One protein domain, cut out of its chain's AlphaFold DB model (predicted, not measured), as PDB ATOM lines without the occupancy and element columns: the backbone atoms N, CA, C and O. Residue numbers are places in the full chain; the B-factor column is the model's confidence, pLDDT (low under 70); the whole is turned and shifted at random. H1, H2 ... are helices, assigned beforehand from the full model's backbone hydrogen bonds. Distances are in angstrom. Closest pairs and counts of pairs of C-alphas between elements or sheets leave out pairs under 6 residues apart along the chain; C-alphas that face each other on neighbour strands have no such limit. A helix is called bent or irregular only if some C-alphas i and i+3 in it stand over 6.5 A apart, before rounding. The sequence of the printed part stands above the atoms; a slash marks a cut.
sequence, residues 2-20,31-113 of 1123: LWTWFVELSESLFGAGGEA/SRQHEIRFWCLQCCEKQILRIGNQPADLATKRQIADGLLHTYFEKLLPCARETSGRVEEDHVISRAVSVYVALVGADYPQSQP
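This is residues 2 to 20 and 31 to 113 of the 1123 residues of the protein "Exportin-T" of Gregarina niphandrodes (UniProt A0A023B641). Four helices make an elongated up-and-down bundle, each running against the one before it in the chain. H2, H3 and H4 run along its length, while the shorter H1 fills its corner, between H2 and H3, only over the half nearer the tight link from H3 to H4. The printed part has 102 residues with four named helices, H1, H2, H3 and H4 along the chain, and no named strand; the class is all helix. It is compact, with a radius of gyration of the C-alphas of 13.8 A, and its C-alphas span 41 by 23 by 19 A.

The longest helix is H3, residues 58 to 83, with a kink of 42 degrees near residue 73; it is irregular, but only just, C-alphas 74 and 77 being 6.6 A apart. H3 and H4, residues 86 to 107, form a helical hairpin: they touch, with the closest C-alphas, those of Ala 65 and Tyr 100, 6.2 A apart, and run opposite ways at a shallow tilt of 19 degrees. H1, residues 2 to 14, touches H3, with the closest C-alphas, those of Phe 14 and Leu 76, 5.7 A apart; the two run the same way at a shallow tilt of 21 degrees. H2, residues 31 to 51, touches H4, with the closest C-alphas, those of Glu 45 and Val 99, 4.8 A apart; they run the same way at a shallow tilt of 14 degrees. H1 and H2 touch, with the closest C-alphas, those of Phe 6 and Arg 37, 5.6 A apart, and run opposite ways at a shallow tilt of 31 degrees. H1 and H4 are apart. H2 and H3 are only just apart, with their closest C-alphas 8.1 A from each other. H2 is irregular, with C-alphas 31 and 34 lying 7.5 A apart. In H1 every O i to N i+4 pair is within hydrogen-bond range; in H2 16 of 17 are, in H3 16 of 22 and in H4 16 of 18.

H3 is 34.7 A from first to last C-alpha, H2 32.1 A, H4 31.9 A and H1 18.2 A. H1 begins at C-alpha 2, (-2.175, 8.488, 95.181). H3 begins at C-alpha 58, (11.938, 13.947, 87.774). H4 ends at C-alpha 107, (14.432, 20.193, 93.218).

The two C-alphas farthest apart, those of Glu 19 and Asn 53, are 42.5 A from each other. Residues 21 to 30 are cut out, and C-alphas 20 and 31 are 14.5 A apart across the cut, which lies in the link from H1 to H2. Of the links that are printed whole, H2 to H3 is short and H3 to H4 is tight. The mean pLDDT of the printed part is 74.7, and 33 residues are under 70, among them residues 13 to 20, 51 to 57 and 79 to 88.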
ATOM      1  N   LEU A   2      -1.562   7.566  94.195       76.69
ATOM      2  CA  LEU A   2      -2.175   8.488  95.181       76.69
ATOM      3  C   LEU A   2      -2.471   9.881  94.601       76.69
ATOM      4  O   LEU A   2      -3.543  10.424  94.834       76.69
ATOM      5  N   TRP A   3      -1.544  10.418  93.801       79.38
ATOM      6  CA  TRP A   3      -1.756  11.655  93.045       79.38
ATOM      7  C   TRP A   3      -2.949  11.556  92.079       79.38
ATOM      8  O   TRP A   3      -3.822  12.411  92.078       79.38
ATOM      9  N   THR A   4      -3.019  10.469  91.309       79.12
ATOM     10  CA  THR A   4      -4.116  10.184  90.373       79.12
ATOM     11  C   THR A   4      -5.466  10.139  91.087       79.12
ATOM     12  O   THR A   4      -6.397  10.797  90.649       79.12
ATOM     13  N   TRP A   5      -5.550   9.458  92.235       78.75
ATOM     14  CA  TRP A   5      -6.762   9.428  93.058       78.75
ATOM     15  C   TRP A   5      -7.144  10.803  93.594       78.75
ATOM     16  O   TRP A   5      -8.319  11.147  93.596       78.75
ATOM     17  N   PHE A   6      -6.172  11.606  94.033       83.75
ATOM     18  CA  PHE A   6      -6.442  12.978  94.459       83.75
ATOM     19  C   PHE A   6      -7.050  13.817  93.324       83.75
ATOM     20  O   PHE A   6      -8.040  14.516  93.554       83.75
ATOM     21  N   VAL A   7      -6.493  13.726  92.112       79.44
ATOM     22  CA  VAL A   7      -7.003  14.438  90.929       79.44
ATOM     23  C   VAL A   7      -8.398  13.940  90.559       79.44
ATOM     24  O   VAL A   7      -9.310  14.752  90.485       79.44
ATOM     25  N   GLU A   8      -8.598  12.628  90.425       80.00
ATOM     26  CA  GLU A   8      -9.895  12.031  90.072       80.00
ATOM     27  C   GLU A   8     -10.991  12.376  91.090       80.00
ATOM     28  O   GLU A   8     -12.106  12.717  90.702       80.00
ATOM     29  N   LEU A   9     -10.683  12.340  92.392       75.25
ATOM     30  CA  LEU A   9     -11.622  12.747  93.441       75.25
ATOM     31  C   LEU A   9     -11.962  14.237  93.334       75.25
ATOM     32  O   LEU A   9     -13.129  14.607  93.437       75.25
ATOM     33  N   SER A  10     -10.966  15.088  93.085       76.12
ATOM     34  CA  SER A  10     -11.173  16.535  92.955       76.12
ATOM     35  C   SER A  10     -11.950  16.892  91.681       76.12
ATOM     36  O   SER A  10     -12.835  17.738  91.720       76.12
ATOM     37  N   GLU A  11     -11.690  16.213  90.564       78.44
ATOM     38  CA  GLU A  11     -12.463  16.349  89.325       78.44
ATOM     39  C   GLU A  11     -13.877  15.775  89.462       78.44
ATOM     40  O   GLU A  11     -14.811  16.303  88.871       78.44
ATOM     41  N   SER A  12     -14.085  14.723  90.257       72.50
ATOM     42  CA  SER A  12     -15.436  14.207  90.510       72.50
ATOM     43  C   SER A  12     -16.292  15.167  91.342       72.50
ATOM     44  O   SER A  12     -17.505  15.211  91.157       72.50
ATOM     45  N   LEU A  13     -15.648  15.948  92.215       68.06
ATOM     46  CA  LEU A  13     -16.285  16.944  93.073       68.06
ATOM     47  C   LEU A  13     -16.533  18.277  92.361       68.06
ATOM     48  O   LEU A  13     -17.571  18.894  92.581       68.06
ATOM     49  N   PHE A  14     -15.586  18.722  91.528       69.75
ATOM     50  CA  PHE A  14     -15.574  20.084  90.972       69.75
ATOM     51  C   PHE A  14     -15.473  20.140  89.435       69.75
ATOM     52  O   PHE A  14     -15.321  21.218  88.863       69.75
ATOM     53  N   GLY A  15     -15.482  18.994  88.751       58.12
ATOM     54  CA  GLY A  15     -15.241  18.885  87.309       58.12
ATOM     55  C   GLY A  15     -16.371  19.401  86.415       58.12
ATOM     56  O   GLY A  15     -17.502  19.602  86.845       58.12
ATOM     57  N   ALA A  16     -16.015  19.608  85.141       49.03
ATOM     58  CA  ALA A  16     -16.682  20.445  84.138       49.03
ATOM     59  C   ALA A  16     -18.224  20.469  84.180       49.03
ATOM     60  O   ALA A  16     -18.884  19.557  83.679       49.03
ATOM     61  N   GLY A  17     -18.761  21.577  84.701       51.38
ATOM     62  CA  GLY A  17     -20.172  21.951  84.601       51.38
ATOM     63  C   GLY A  17     -20.726  22.714  85.804       51.38
ATOM     64  O   GLY A  17     -21.772  23.333  85.665       51.38
ATOM     65  N   GLY A  18     -20.082  22.670  86.977       46.66
ATOM     66  CA  GLY A  18     -20.652  23.235  88.216       46.66
ATOM     67  C   GLY A  18     -21.888  22.477  88.731       46.66
ATOM     68  O   GLY A  18     -22.229  22.563  89.907       46.66
ATOM     69  N   GLU A  19     -22.518  21.662  87.888       47.16
ATOM     70  CA  GLU A  19     -23.435  20.611  88.290       47.16
ATOM     71  C   GLU A  19     -22.611  19.484  88.910       47.16
ATOM     72  O   GLU A  19     -21.938  18.723  88.208       47.16
ATOM     73  N   ALA A  20     -22.635  19.403  90.243       49.47
ATOM     74  CA  ALA A  20     -22.177  18.227  90.963       49.47
ATOM     75  C   ALA A  20     -22.789  17.007  90.269       49.47
ATOM     76  O   ALA A  20     -24.011  16.839  90.274       49.47
ATOM     77  N   SER A  31     -19.271  12.944 103.076       58.41
ATOM     78  CA  SER A  31     -18.772  13.620 104.279       58.41
ATOM     79  C   SER A  31     -17.287  13.398 104.596       58.41
ATOM     80  O   SER A  31     -16.735  14.167 105.374       58.41
ATOM     81  N   ARG A  32     -16.606  12.401 104.004       68.00
ATOM     82  CA  ARG A  32     -15.168  12.133 104.254       68.00
ATOM     83  C   ARG A  32     -14.254  12.381 103.058       68.00
ATOM     84  O   ARG A  32     -13.056  12.102 103.113       68.00
ATOM     85  N   GLN A  33     -14.777  12.911 101.954       72.50
ATOM     86  CA  GLN A  33     -13.970  13.095 100.746       72.50
ATOM     87  C   GLN A  33     -12.870  14.159 100.919       72.50
ATOM     88  O   GLN A  33     -11.796  14.021 100.332       72.50
ATOM     89  N   HIS A  34     -13.078  15.186 101.754       77.44
ATOM     90  CA  HIS A  34     -12.023  16.148 102.101       77.44
ATOM     91  C   HIS A  34     -10.902  15.490 102.933       77.44
ATOM     92  O   HIS A  34      -9.726  15.729 102.659       77.44
ATOM     93  N   GLU A  35     -11.236  14.593 103.872       81.88
ATOM     94  CA  GLU A  35     -10.258  13.857 104.690       81.88
ATOM     95  C   GLU A  35      -9.387  12.936 103.830       81.88
ATOM     96  O   GLU A  35      -8.169  12.882 104.005       81.88
ATOM     97  N   ILE A  36      -9.995  12.244 102.862       81.75
ATOM     98  CA  ILE A  36      -9.272  11.361 101.937       81.75
ATOM     99  C   ILE A  36      -8.326  12.182 101.055       81.75
ATOM    100  O   ILE A  36      -7.155  11.823 100.927       81.75
ATOM    101  N   ARG A  37      -8.785  13.311 100.495       85.81
ATOM    102  CA  ARG A  37      -7.930  14.212  99.700       85.81
ATOM    103  C   ARG A  37      -6.775  14.764 100.532       85.81
ATOM    104  O   ARG A  37      -5.627  14.726 100.086       85.81
ATOM    105  N   PHE A  38      -7.051  15.192 101.761       87.75
ATOM    106  CA  PHE A  38      -6.027  15.627 102.705       87.75
ATOM    107  C   PHE A  38      -5.011  14.514 102.999       87.75
ATOM    108  O   PHE A  38      -3.803  14.754 102.945       87.75
ATOM    109  N   TRP A  39      -5.473  13.287 103.258       88.00
ATOM    110  CA  TRP A  39      -4.616  12.131 103.511       88.00
ATOM    111  C   TRP A  39      -3.744  11.784 102.298       88.00
ATOM    112  O   TRP A  39      -2.538  11.576 102.452       88.00
ATOM    113  N   CYS A  40      -4.306  11.801 101.083       87.19
ATOM    114  CA  CYS A  40      -3.551  11.602  99.846       87.19
ATOM    115  C   CYS A  40      -2.419  12.627  99.715       87.19
ATOM    116  O   CYS A  40      -1.276  12.240  99.451       87.19
ATOM    117  N   LEU A  41      -2.706  13.911  99.951       88.69
ATOM    118  CA  LEU A  41      -1.699  14.972  99.913       88.69
ATOM    119  C   LEU A  41      -0.647  14.799 101.017       88.69
ATOM    120  O   LEU A  41       0.543  14.909 100.742       88.69
ATOM    121  N   GLN A  42      -1.047  14.440 102.238       90.19
ATOM    122  CA  GLN A  42      -0.118  14.180 103.343       90.19
ATOM    123  C   GLN A  42       0.822  13.000 103.046       90.19
ATOM    124  O   GLN A  42       2.010  13.033 103.379       90.19
ATOM    125  N   CYS A  43       0.311  11.940 102.420       86.38
ATOM    126  CA  CYS A  43       1.129  10.823 101.966       86.38
ATOM    127  C   CYS A  43       2.088  11.243 100.846       86.38
ATOM    128  O   CYS A  43       3.253  10.845 100.890       86.38
ATOM    129  N   CYS A  44       1.634  12.058  99.888       85.56
ATOM    130  CA  CYS A  44       2.491  12.600  98.832       85.56
ATOM    131  C   CYS A  44       3.622  13.452  99.421       85.56
ATOM    132  O   CYS A  44       4.784  13.186  99.128       85.56
ATOM    133  N   GLU A  45       3.305  14.391 100.318       88.38
ATOM    134  CA  GLU A  45       4.274  15.241 101.025       88.38
ATOM    135  C   GLU A  45       5.346  14.399 101.728       88.38
ATOM    136  O   GLU A  45       6.540  14.570 101.493       88.38
ATOM    137  N   LYS A  46       4.927  13.415 102.539       85.50
ATOM    138  CA  LYS A  46       5.855  12.523 103.248       85.50
ATOM    139  C   LYS A  46       6.739  11.729 102.297       85.50
ATOM    140  O   LYS A  46       7.892  11.486 102.634       85.50
ATOM    141  N   GLN A  47       6.217  11.285 101.155       82.69
ATOM    142  CA  GLN A  47       7.017  10.557 100.173       82.69
ATOM    143  C   GLN A  47       8.021  11.473  99.477       82.69
ATOM    144  O   GLN A  47       9.180  11.098  99.378       82.69
ATOM    145  N   ILE A  48       7.628  12.686  99.082       81.12
ATOM    146  CA  ILE A  48       8.541  13.677  98.493       81.12
ATOM    147  C   ILE A  48       9.691  13.979  99.459       81.12
ATOM    148  O   ILE A  48      10.856  13.862  99.080       81.12
ATOM    149  N   LEU A  49       9.370  14.259 100.727       79.44
ATOM    150  CA  LEU A  49      10.362  14.544 101.767       79.44
ATOM    151  C   LEU A  49      11.251  13.334 102.098       79.44
ATOM    152  O   LEU A  49      12.447  13.498 102.312       79.44
ATOM    153  N   ARG A  50      10.695  12.113 102.135       75.56
ATOM    154  CA  ARG A  50      11.468  10.882 102.404       75.56
ATOM    155  C   ARG A  50      12.380  10.490 101.255       75.56
ATOM    156  O   ARG A  50      13.483  10.015 101.497       75.56
ATOM    157  N   ILE A  51      11.893  10.624 100.025       67.31
ATOM    158  CA  ILE A  51      12.658  10.288  98.829       67.31
ATOM    159  C   ILE A  51      13.795  11.292  98.692       67.31
ATOM    160  O   ILE A  51      14.891  10.855  98.379       67.31
ATOM    161  N   GLY A  52      13.555  12.575  99.003       56.84
ATOM    162  CA  GLY A  52      14.489  13.542  99.606       56.84
ATOM    163  C   GLY A  52      15.832  13.847  98.928       56.84
ATOM    164  O   GLY A  52      16.517  14.740  99.413       56.84
ATOM    165  N   ASN A  53      16.203  13.102  97.877       53.84
ATOM    166  CA  ASN A  53      17.430  13.129  97.062       53.84
ATOM    167  C   ASN A  53      17.554  11.894  96.135       53.84
ATOM    168  O   ASN A  53      18.382  11.881  95.229       53.84
ATOM    169  N   GLN A  54      16.790  10.819  96.361       58.22
ATOM    170  CA  GLN A  54      16.752   9.683  95.443       58.22
ATOM    171  C   GLN A  54      16.092  10.099  94.120       58.22
ATOM    172  O   GLN A  54      15.151  10.903  94.137       58.22
ATOM    173  N   PRO A  55      16.533   9.536  92.982       53.78
ATOM    174  CA  PRO A  55      15.913   9.752  91.685       53.78
ATOM    175  C   PRO A  55      14.560   9.030  91.647       53.78
ATOM    176  O   PRO A  55      14.381   8.035  90.951       53.78
ATOM    177  N   ALA A  56      13.568   9.516  92.397       56.56
ATOM    178  CA  ALA A  56      12.225   9.456  91.849       56.56
ATOM    179  C   ALA A  56      12.286  10.178  90.506       56.56
ATOM    180  O   ALA A  56      12.921  11.230  90.406       56.56
ATOM    181  N   ASP A  57      11.679   9.577  89.489       69.12
ATOM    182  CA  ASP A  57      11.673  10.122  88.141       69.12
ATOM    183  C   ASP A  57      11.257  11.599  88.205       69.12
ATOM    184  O   ASP A  57      10.153  11.921  88.659       69.12
ATOM    185  N   LEU A  58      12.167  12.500  87.818       74.38
ATOM    186  CA  LEU A  58      11.938  13.947  87.774       74.38
ATOM    187  C   LEU A  58      10.641  14.261  87.016       74.38
ATOM    188  O   LEU A  58       9.941  15.213  87.360       74.38
ATOM    189  N   ALA A  59      10.273  13.413  86.048       79.19
ATOM    190  CA  ALA A  59       9.009  13.500  85.335       79.19
ATOM    191  C   ALA A  59       7.785  13.355  86.257       79.19
ATOM    192  O   ALA A  59       6.821  14.096  86.099       79.19
ATOM    193  N   THR A  60       7.819  12.466  87.256       80.62
ATOM    194  CA  THR A  60       6.707  12.281  88.208       80.62
ATOM    195  C   THR A  60       6.568  13.481  89.137       80.62
ATOM    196  O   THR A  60       5.461  13.965  89.361       80.62
ATOM    197  N   LYS A  61       7.680  13.995  89.675       79.31
ATOM    198  CA  LYS A  61       7.653  15.189  90.534       79.31
ATOM    199  C   LYS A  61       7.139  16.408  89.769       79.31
ATOM    200  O   LYS A  61       6.278  17.123  90.276       79.31
ATOM    201  N   ARG A  62       7.597  16.580  88.525       81.31
ATOM    202  CA  ARG A  62       7.104  17.614  87.614       81.31
ATOM    203  C   ARG A  62       5.619  17.440  87.311       81.31
ATOM    204  O   ARG A  62       4.873  18.392  87.453       81.31
ATOM    205  N   GLN A  63       5.165  16.224  87.013       83.12
ATOM    206  CA  GLN A  63       3.746  15.935  86.789       83.12
ATOM    207  C   GLN A  63       2.873  16.290  88.004       83.12
ATOM    208  O   GLN A  63       1.762  16.789  87.833       83.12
ATOM    209  N   ILE A  64       3.349  16.033  89.228       83.38
ATOM    210  CA  ILE A  64       2.628  16.407  90.454       83.38
ATOM    211  C   ILE A  64       2.605  17.932  90.615       83.38
ATOM    212  O   ILE A  64       1.552  18.486  90.913       83.38
ATOM    213  N   ALA A  65       3.734  18.616  90.408       83.38
ATOM    214  CA  ALA A  65       3.812  20.073  90.501       83.38
ATOM    215  C   ALA A  65       2.909  20.761  89.462       83.38
ATOM    216  O   ALA A  65       2.078  21.590  89.830       83.38
ATOM    217  N   ASP A  66       3.012  20.354  88.196       83.44
ATOM    218  CA  ASP A  66       2.212  20.877  87.088       83.44
ATOM    219  C   ASP A  66       0.724  20.580  87.315       83.44
ATOM    220  O   ASP A  66      -0.131  21.427  87.074       83.44
ATOM    221  N   GLY A  67       0.392  19.397  87.839       83.75
ATOM    222  CA  GLY A  67      -0.986  19.040  88.152       83.75
ATOM    223  C   GLY A  67      -1.553  19.780  89.376       83.75
ATOM    224  O   GLY A  67      -2.735  20.129  89.382       83.75
ATOM    225  N   LEU A  68      -0.743  20.085  90.396       84.44
ATOM    226  CA  LEU A  68      -1.154  20.975  91.487       84.44
ATOM    227  C   LEU A  68      -1.445  22.377  90.952       84.44
ATOM    228  O   LEU A  68      -2.485  22.942  91.279       84.44
ATOM    229  N   LEU A  69      -0.563  22.905  90.103       81.12
ATOM    230  CA  LEU A  69      -0.658  24.260  89.577       81.12
ATOM    231  C   LEU A  69      -1.813  24.424  88.570       81.12
ATOM    232  O   LEU A  69      -2.702  25.244  88.781       81.12
ATOM    233  N   HIS A  70      -1.846  23.612  87.512       78.94
ATOM    234  CA  HIS A  70      -2.764  23.785  86.378       78.94
ATOM    235  C   HIS A  70      -4.091  23.036  86.499       78.94
ATOM    236  O   HIS A  70      -5.074  23.398  85.847       78.94
ATOM    237  N   THR A  71      -4.143  21.968  87.296       74.88
ATOM    238  CA  THR A  71      -5.380  21.197  87.473       74.88
ATOM    239  C   THR A  71      -6.067  21.601  88.766       74.88
ATOM    240  O   THR A  71      -7.222  22.018  88.740       74.88
ATOM    241  N   TYR A  72      -5.368  21.549  89.900       77.00
ATOM    242  CA  TYR A  72      -6.007  21.836  91.180       77.00
ATOM    243  C   TYR A  72      -6.154  23.343  91.447       77.00
ATOM    244  O   TYR A  72      -7.278  23.814  91.598       77.00
ATOM    245  N   PHE A  73      -5.064  24.116  91.452       80.06
ATOM    246  CA  PHE A  73      -5.101  25.546  91.786       80.06
ATOM    247  C   PHE A  73      -5.786  26.403  90.720       80.06
ATOM    248  O   PHE A  73      -6.589  27.267  91.063       80.06
ATOM    249  N   GLU A  74      -5.493  26.169  89.441       74.81
ATOM    250  CA  GLU A  74      -6.039  26.978  88.351       74.81
ATOM    251  C   GLU A  74      -7.519  26.682  88.054       74.81
ATOM    252  O   GLU A  74      -8.287  27.612  87.799       74.81
ATOM    253  N   LYS A  75      -7.924  25.404  88.055       70.94
ATOM    254  CA  LYS A  75      -9.232  24.980  87.520       70.94
ATOM    255  C   LYS A  75     -10.218  24.546  88.594       70.94
ATOM    256  O   LYS A  75     -11.354  25.006  88.600       70.94
ATOM    257  N   LEU A  76      -9.804  23.654  89.490       63.88
ATOM    258  CA  LEU A  76     -10.729  23.015  90.431       63.88
ATOM    259  C   LEU A  76     -10.970  23.863  91.685       63.88
ATOM    260  O   LEU A  76     -12.077  23.875  92.216       63.88
ATOM    261  N   LEU A  77      -9.961  24.602  92.147       69.81
ATOM    262  CA  LEU A  77     -10.055  25.357  93.390       69.81
ATOM    263  C   LEU A  77     -11.010  26.564  93.343       69.81
ATOM    264  O   LEU A  77     -11.746  26.751  94.315       69.81
ATOM    265  N   PRO A  78     -11.053  27.373  92.262       70.19
ATOM    266  CA  PRO A  78     -12.051  28.432  92.143       70.19
ATOM    267  C   PRO A  78     -13.478  27.873  92.239       70.19
ATOM    268  O   PRO A  78     -14.287  28.404  92.993       70.19
ATOM    269  N   CYS A  79     -13.736  26.730  91.592       65.56
ATOM    270  CA  CYS A  79     -15.026  26.037  91.639       65.56
ATOM    271  C   CYS A  79     -15.365  25.551  93.061       65.56
ATOM    272  O   CYS A  79     -16.472  25.761  93.546       65.56
ATOM    273  N   ALA A  80     -14.395  24.969  93.778       60.59
ATOM    274  CA  ALA A  80     -14.587  24.507  95.156       60.59
ATOM    275  C   ALA A  80     -14.996  25.634  96.121       60.59
ATOM    276  O   ALA A  80     -15.764  25.410  97.062       60.59
ATOM    277  N   ARG A  81     -14.498  26.853  95.883       65.38
ATOM    278  CA  ARG A  81     -14.819  28.046  96.681       65.38
ATOM    279  C   ARG A  81     -16.207  28.614  96.395       65.38
ATOM    280  O   ARG A  81     -16.747  29.293  97.267       65.38
ATOM    281  N   GLU A  82     -16.775  28.321  95.228       64.50
ATOM    282  CA  GLU A  82     -18.160  28.658  94.881       64.50
ATOM    283  C   GLU A  82     -19.164  27.677  95.516       64.50
ATOM    284  O   GLU A  82     -20.252  28.090  95.909       64.50
ATOM    285  N   THR A  83     -18.803  26.395  95.665       53.53
ATOM    286  CA  THR A  83     -19.761  25.314  95.981       53.53
ATOM    287  C   THR A  83     -19.742  24.779  97.421       53.53
ATOM    288  O   THR A  83     -20.681  24.085  97.802       53.53
ATOM    289  N   SER A  84     -18.697  25.017  98.230       49.47
ATOM    290  CA  SER A  84     -18.494  24.298  99.510       49.47
ATOM    291  C   SER A  84     -18.324  25.185 100.754       49.47
ATOM    292  O   SER A  84     -17.945  26.355 100.679       49.47
ATOM    293  N   GLY A  85     -18.596  24.607 101.934       57.47
ATOM    294  CA  GLY A  85     -18.309  25.209 103.237       57.47
ATOM    295  C   GLY A  85     -16.810  25.482 103.388       57.47
ATOM    296  O   GLY A  85     -16.025  24.568 103.632       57.47
ATOM    297  N   ARG A  86     -16.426  26.757 103.251       59.47
ATOM    298  CA  ARG A  86     -15.043  27.269 103.115       59.47
ATOM    299  C   ARG A  86     -14.006  26.700 104.097       59.47
ATOM    300  O   ARG A  86     -12.821  26.688 103.784       59.47
ATOM    301  N   VAL A  87     -14.430  26.260 105.279       61.53
ATOM    302  CA  VAL A  87     -13.533  25.852 106.370       61.53
ATOM    303  C   VAL A  87     -12.861  24.498 106.101       61.53
ATOM    304  O   VAL A  87     -11.680  24.342 106.402       61.53
ATOM    305  N   GLU A  88     -13.565  23.529 105.512       68.56
ATOM    306  CA  GLU A  88     -13.009  22.181 105.297       68.56
ATOM    307  C   GLU A  88     -11.995  22.157 104.145       68.56
ATOM    308  O   GLU A  88     -10.940  21.522 104.244       68.56
ATOM    309  N   GLU A  89     -12.266  22.905 103.071       76.75
ATOM    310  CA  GLU A  89     -11.385  22.959 101.901       76.75
ATOM    311  C   GLU A  89     -10.088  23.733 102.192       76.75
ATOM    312  O   GLU A  89      -9.034  23.378 101.665       76.75
ATOM    313  N   ASP A  90     -10.109  24.718 103.099       77.88
ATOM    314  CA  ASP A  90      -8.913  25.467 103.512       77.88
ATOM    315  C   ASP A  90      -7.804  24.544 104.065       77.88
ATOM    316  O   ASP A  90      -6.612  24.801 103.848       77.88
ATOM    317  N   HIS A  91      -8.164  23.421 104.700       80.88
ATOM    318  CA  HIS A  91      -7.202  22.411 105.151       80.88
ATOM    319  C   HIS A  91      -6.563  21.638 103.993       80.88
ATOM    320  O   HIS A  91      -5.351  21.388 104.011       80.88
ATOM    321  N   VAL A  92      -7.353  21.278 102.977       84.69
ATOM    322  CA  VAL A  92      -6.870  20.592 101.769       84.69
ATOM    323  C   VAL A  92      -5.962  21.527 100.971       84.69
ATOM    324  O   VAL A  92      -4.852  21.132 100.614       84.69
ATOM    325  N   ILE A  93      -6.361  22.794 100.806       84.69
ATOM    326  CA  ILE A  93      -5.557  23.849 100.175       84.69
ATOM    327  C   ILE A  93      -4.222  24.010 100.893       84.69
ATOM    328  O   ILE A  93      -3.167  23.972 100.260       84.69
ATOM    329  N   SER A  94      -4.251  24.176 102.218       86.56
ATOM    330  CA  SER A  94      -3.027  24.352 102.999       86.56
ATOM    331  C   SER A  94      -2.078  23.169 102.820       86.56
ATOM    332  O   SER A  94      -0.869  23.374 102.740       86.56
ATOM    333  N   ARG A  95      -2.607  21.940 102.745       90.00
ATOM    334  CA  ARG A  95      -1.797  20.737 102.534       90.00
ATOM    335  C   ARG A  95      -1.269  20.641 101.102       90.00
ATOM    336  O   ARG A  95      -0.120  20.254 100.920       90.00
ATOM    337  N   ALA A  96      -2.063  21.021 100.102       88.62
ATOM    338  CA  ALA A  96      -1.643  21.073  98.702       88.62
ATOM    339  C   ALA A  96      -0.499  22.079  98.502       88.62
ATOM    340  O   ALA A  96       0.489  21.759  97.842       88.62
ATOM    341  N   VAL A  97      -0.582  23.248  99.147       89.69
ATOM    342  CA  VAL A  97       0.511  24.231  99.198       89.69
ATOM    343  C   VAL A  97       1.759  23.619  99.834       89.69
ATOM    344  O   VAL A  97       2.839  23.756  99.273       89.69
ATOM    345  N   SER A  98       1.639  22.880 100.940       89.06
ATOM    346  CA  SER A  98       2.802  22.231 101.567       89.06
ATOM    347  C   SER A  98       3.444  21.158 100.684       89.06
ATOM    348  O   SER A  98       4.668  21.099 100.603       89.06
ATOM    349  N   VAL A  99       2.651  20.362  99.953       88.69
ATOM    350  CA  VAL A  99       3.174  19.427  98.936       88.69
ATOM    351  C   VAL A  99       3.924  20.189  97.843       88.69
ATOM    352  O   VAL A  99       5.032  19.799  97.484       88.69
ATOM    353  N   TYR A 100       3.348  21.282  97.340       88.81
ATOM    354  CA  TYR A 100       3.973  22.115  96.316       88.81
ATOM    355  C   TYR A 100       5.305  22.701  96.803       88.81
ATOM    356  O   TYR A 100       6.328  22.562  96.143       88.81
ATOM    357  N   VAL A 101       5.326  23.272  98.006       88.25
ATOM    358  CA  VAL A 101       6.530  23.825  98.643       88.25
ATOM    359  C   VAL A 101       7.584  22.744  98.887       88.25
ATOM    360  O   VAL A 101       8.770  23.009  98.713       88.25
ATOM    361  N   ALA A 102       7.181  21.519  99.237       86.31
ATOM    362  CA  ALA A 102       8.098  20.387  99.372       86.31
ATOM    363  C   ALA A 102       8.710  19.962  98.025       86.31
ATOM    364  O   ALA A 102       9.888  19.613  97.986       86.31
ATOM    365  N   LEU A 103       7.948  20.019  96.923       85.38
ATOM    366  CA  LEU A 103       8.469  19.774  95.569       85.38
ATOM    367  C   LEU A 103       9.475  20.850  95.158       85.38
ATOM    368  O   LEU A 103      10.567  20.515  94.703       85.38
ATOM    369  N   VAL A 104       9.137  22.123  95.392       82.56
ATOM    370  CA  VAL A 104      10.042  23.257  95.153       82.56
ATOM    371  C   VAL A 104      11.318  23.081  95.970       82.56
ATOM    372  O   VAL A 104      12.411  23.116  95.426       82.56
ATOM    373  N   GLY A 105      11.202  22.810  97.266       80.00
ATOM    374  CA  GLY A 105      12.350  22.623  98.146       80.00
ATOM    375  C   GLY A 105      13.259  21.447  97.806       80.00
ATOM    376  O   GLY A 105      14.442  21.472  98.138       80.00
ATOM    377  N   ALA A 106      12.709  20.405  97.180       79.31
ATOM    378  CA  ALA A 106      13.475  19.228  96.801       79.31
ATOM    379  C   ALA A 106      14.341  19.482  95.560       79.31
ATOM    380  O   ALA A 106      15.494  19.054  95.548       79.31
ATOM    381  N   ASP A 107      13.805  20.168  94.544       76.06
ATOM    382  CA  ASP A 107      14.432  20.193  93.218       76.06
ATOM    383  C   ASP A 107      14.618  21.599  92.594       76.06
ATOM    384  O   ASP A 107      15.203  21.713  91.512       76.06
ATOM    385  N   TYR A 108      14.156  22.683  93.230       73.50
ATOM    386  CA  TYR A 108      14.389  24.057  92.759       73.50
ATOM    387  C   TYR A 108      15.819  24.522  93.084       73.50
ATOM    388  O   TYR A 108      16.304  24.280  94.190       73.50
ATOM    389  N   PRO A 109      16.508  25.226  92.165       68.19
ATOM    390  CA  PRO A 109      16.079  25.664  90.825       68.19
ATOM    391  C   PRO A 109      16.280  24.623  89.707       68.19
ATOM    392  O   PRO A 109      15.891  24.868  88.569       68.19
ATOM    393  N   GLN A 110      16.935  23.495  89.988       73.38
ATOM    394  CA  GLN A 110      17.541  22.627  88.972       73.38
ATOM    395  C   GLN A 110      16.534  21.986  88.008       73.38
ATOM    396  O   GLN A 110      16.808  21.909  86.812       73.38
ATOM    397  N   SER A 111      15.381  21.527  88.499       67.31
ATOM    398  CA  SER A 111      14.375  20.858  87.657       67.31
ATOM    399  C   SER A 111      13.252  21.786  87.185       67.31
ATOM    400  O   SER A 111      12.565  21.471  86.210       67.31
ATOM    401  N   GLN A 112      13.060  22.921  87.863       69.94
ATOM    402  CA  GLN A 112      11.936  23.835  87.643       69.94
ATOM    403  C   GLN A 112      12.349  25.315  87.758       69.94
ATOM    404  O   GLN A 112      11.822  26.042  88.602       69.94
ATOM    405  N   PRO A 113      13.260  25.810  86.899       69.56
ATOM    406  CA  PRO A 113      13.699  27.207  86.947       69.56
ATOM    407  C   PRO A 113      12.557  28.200  86.653       69.56
ATOM    408  O   PRO A 113      12.565  29.317  87.158       69.56
TER     409      PRO A 113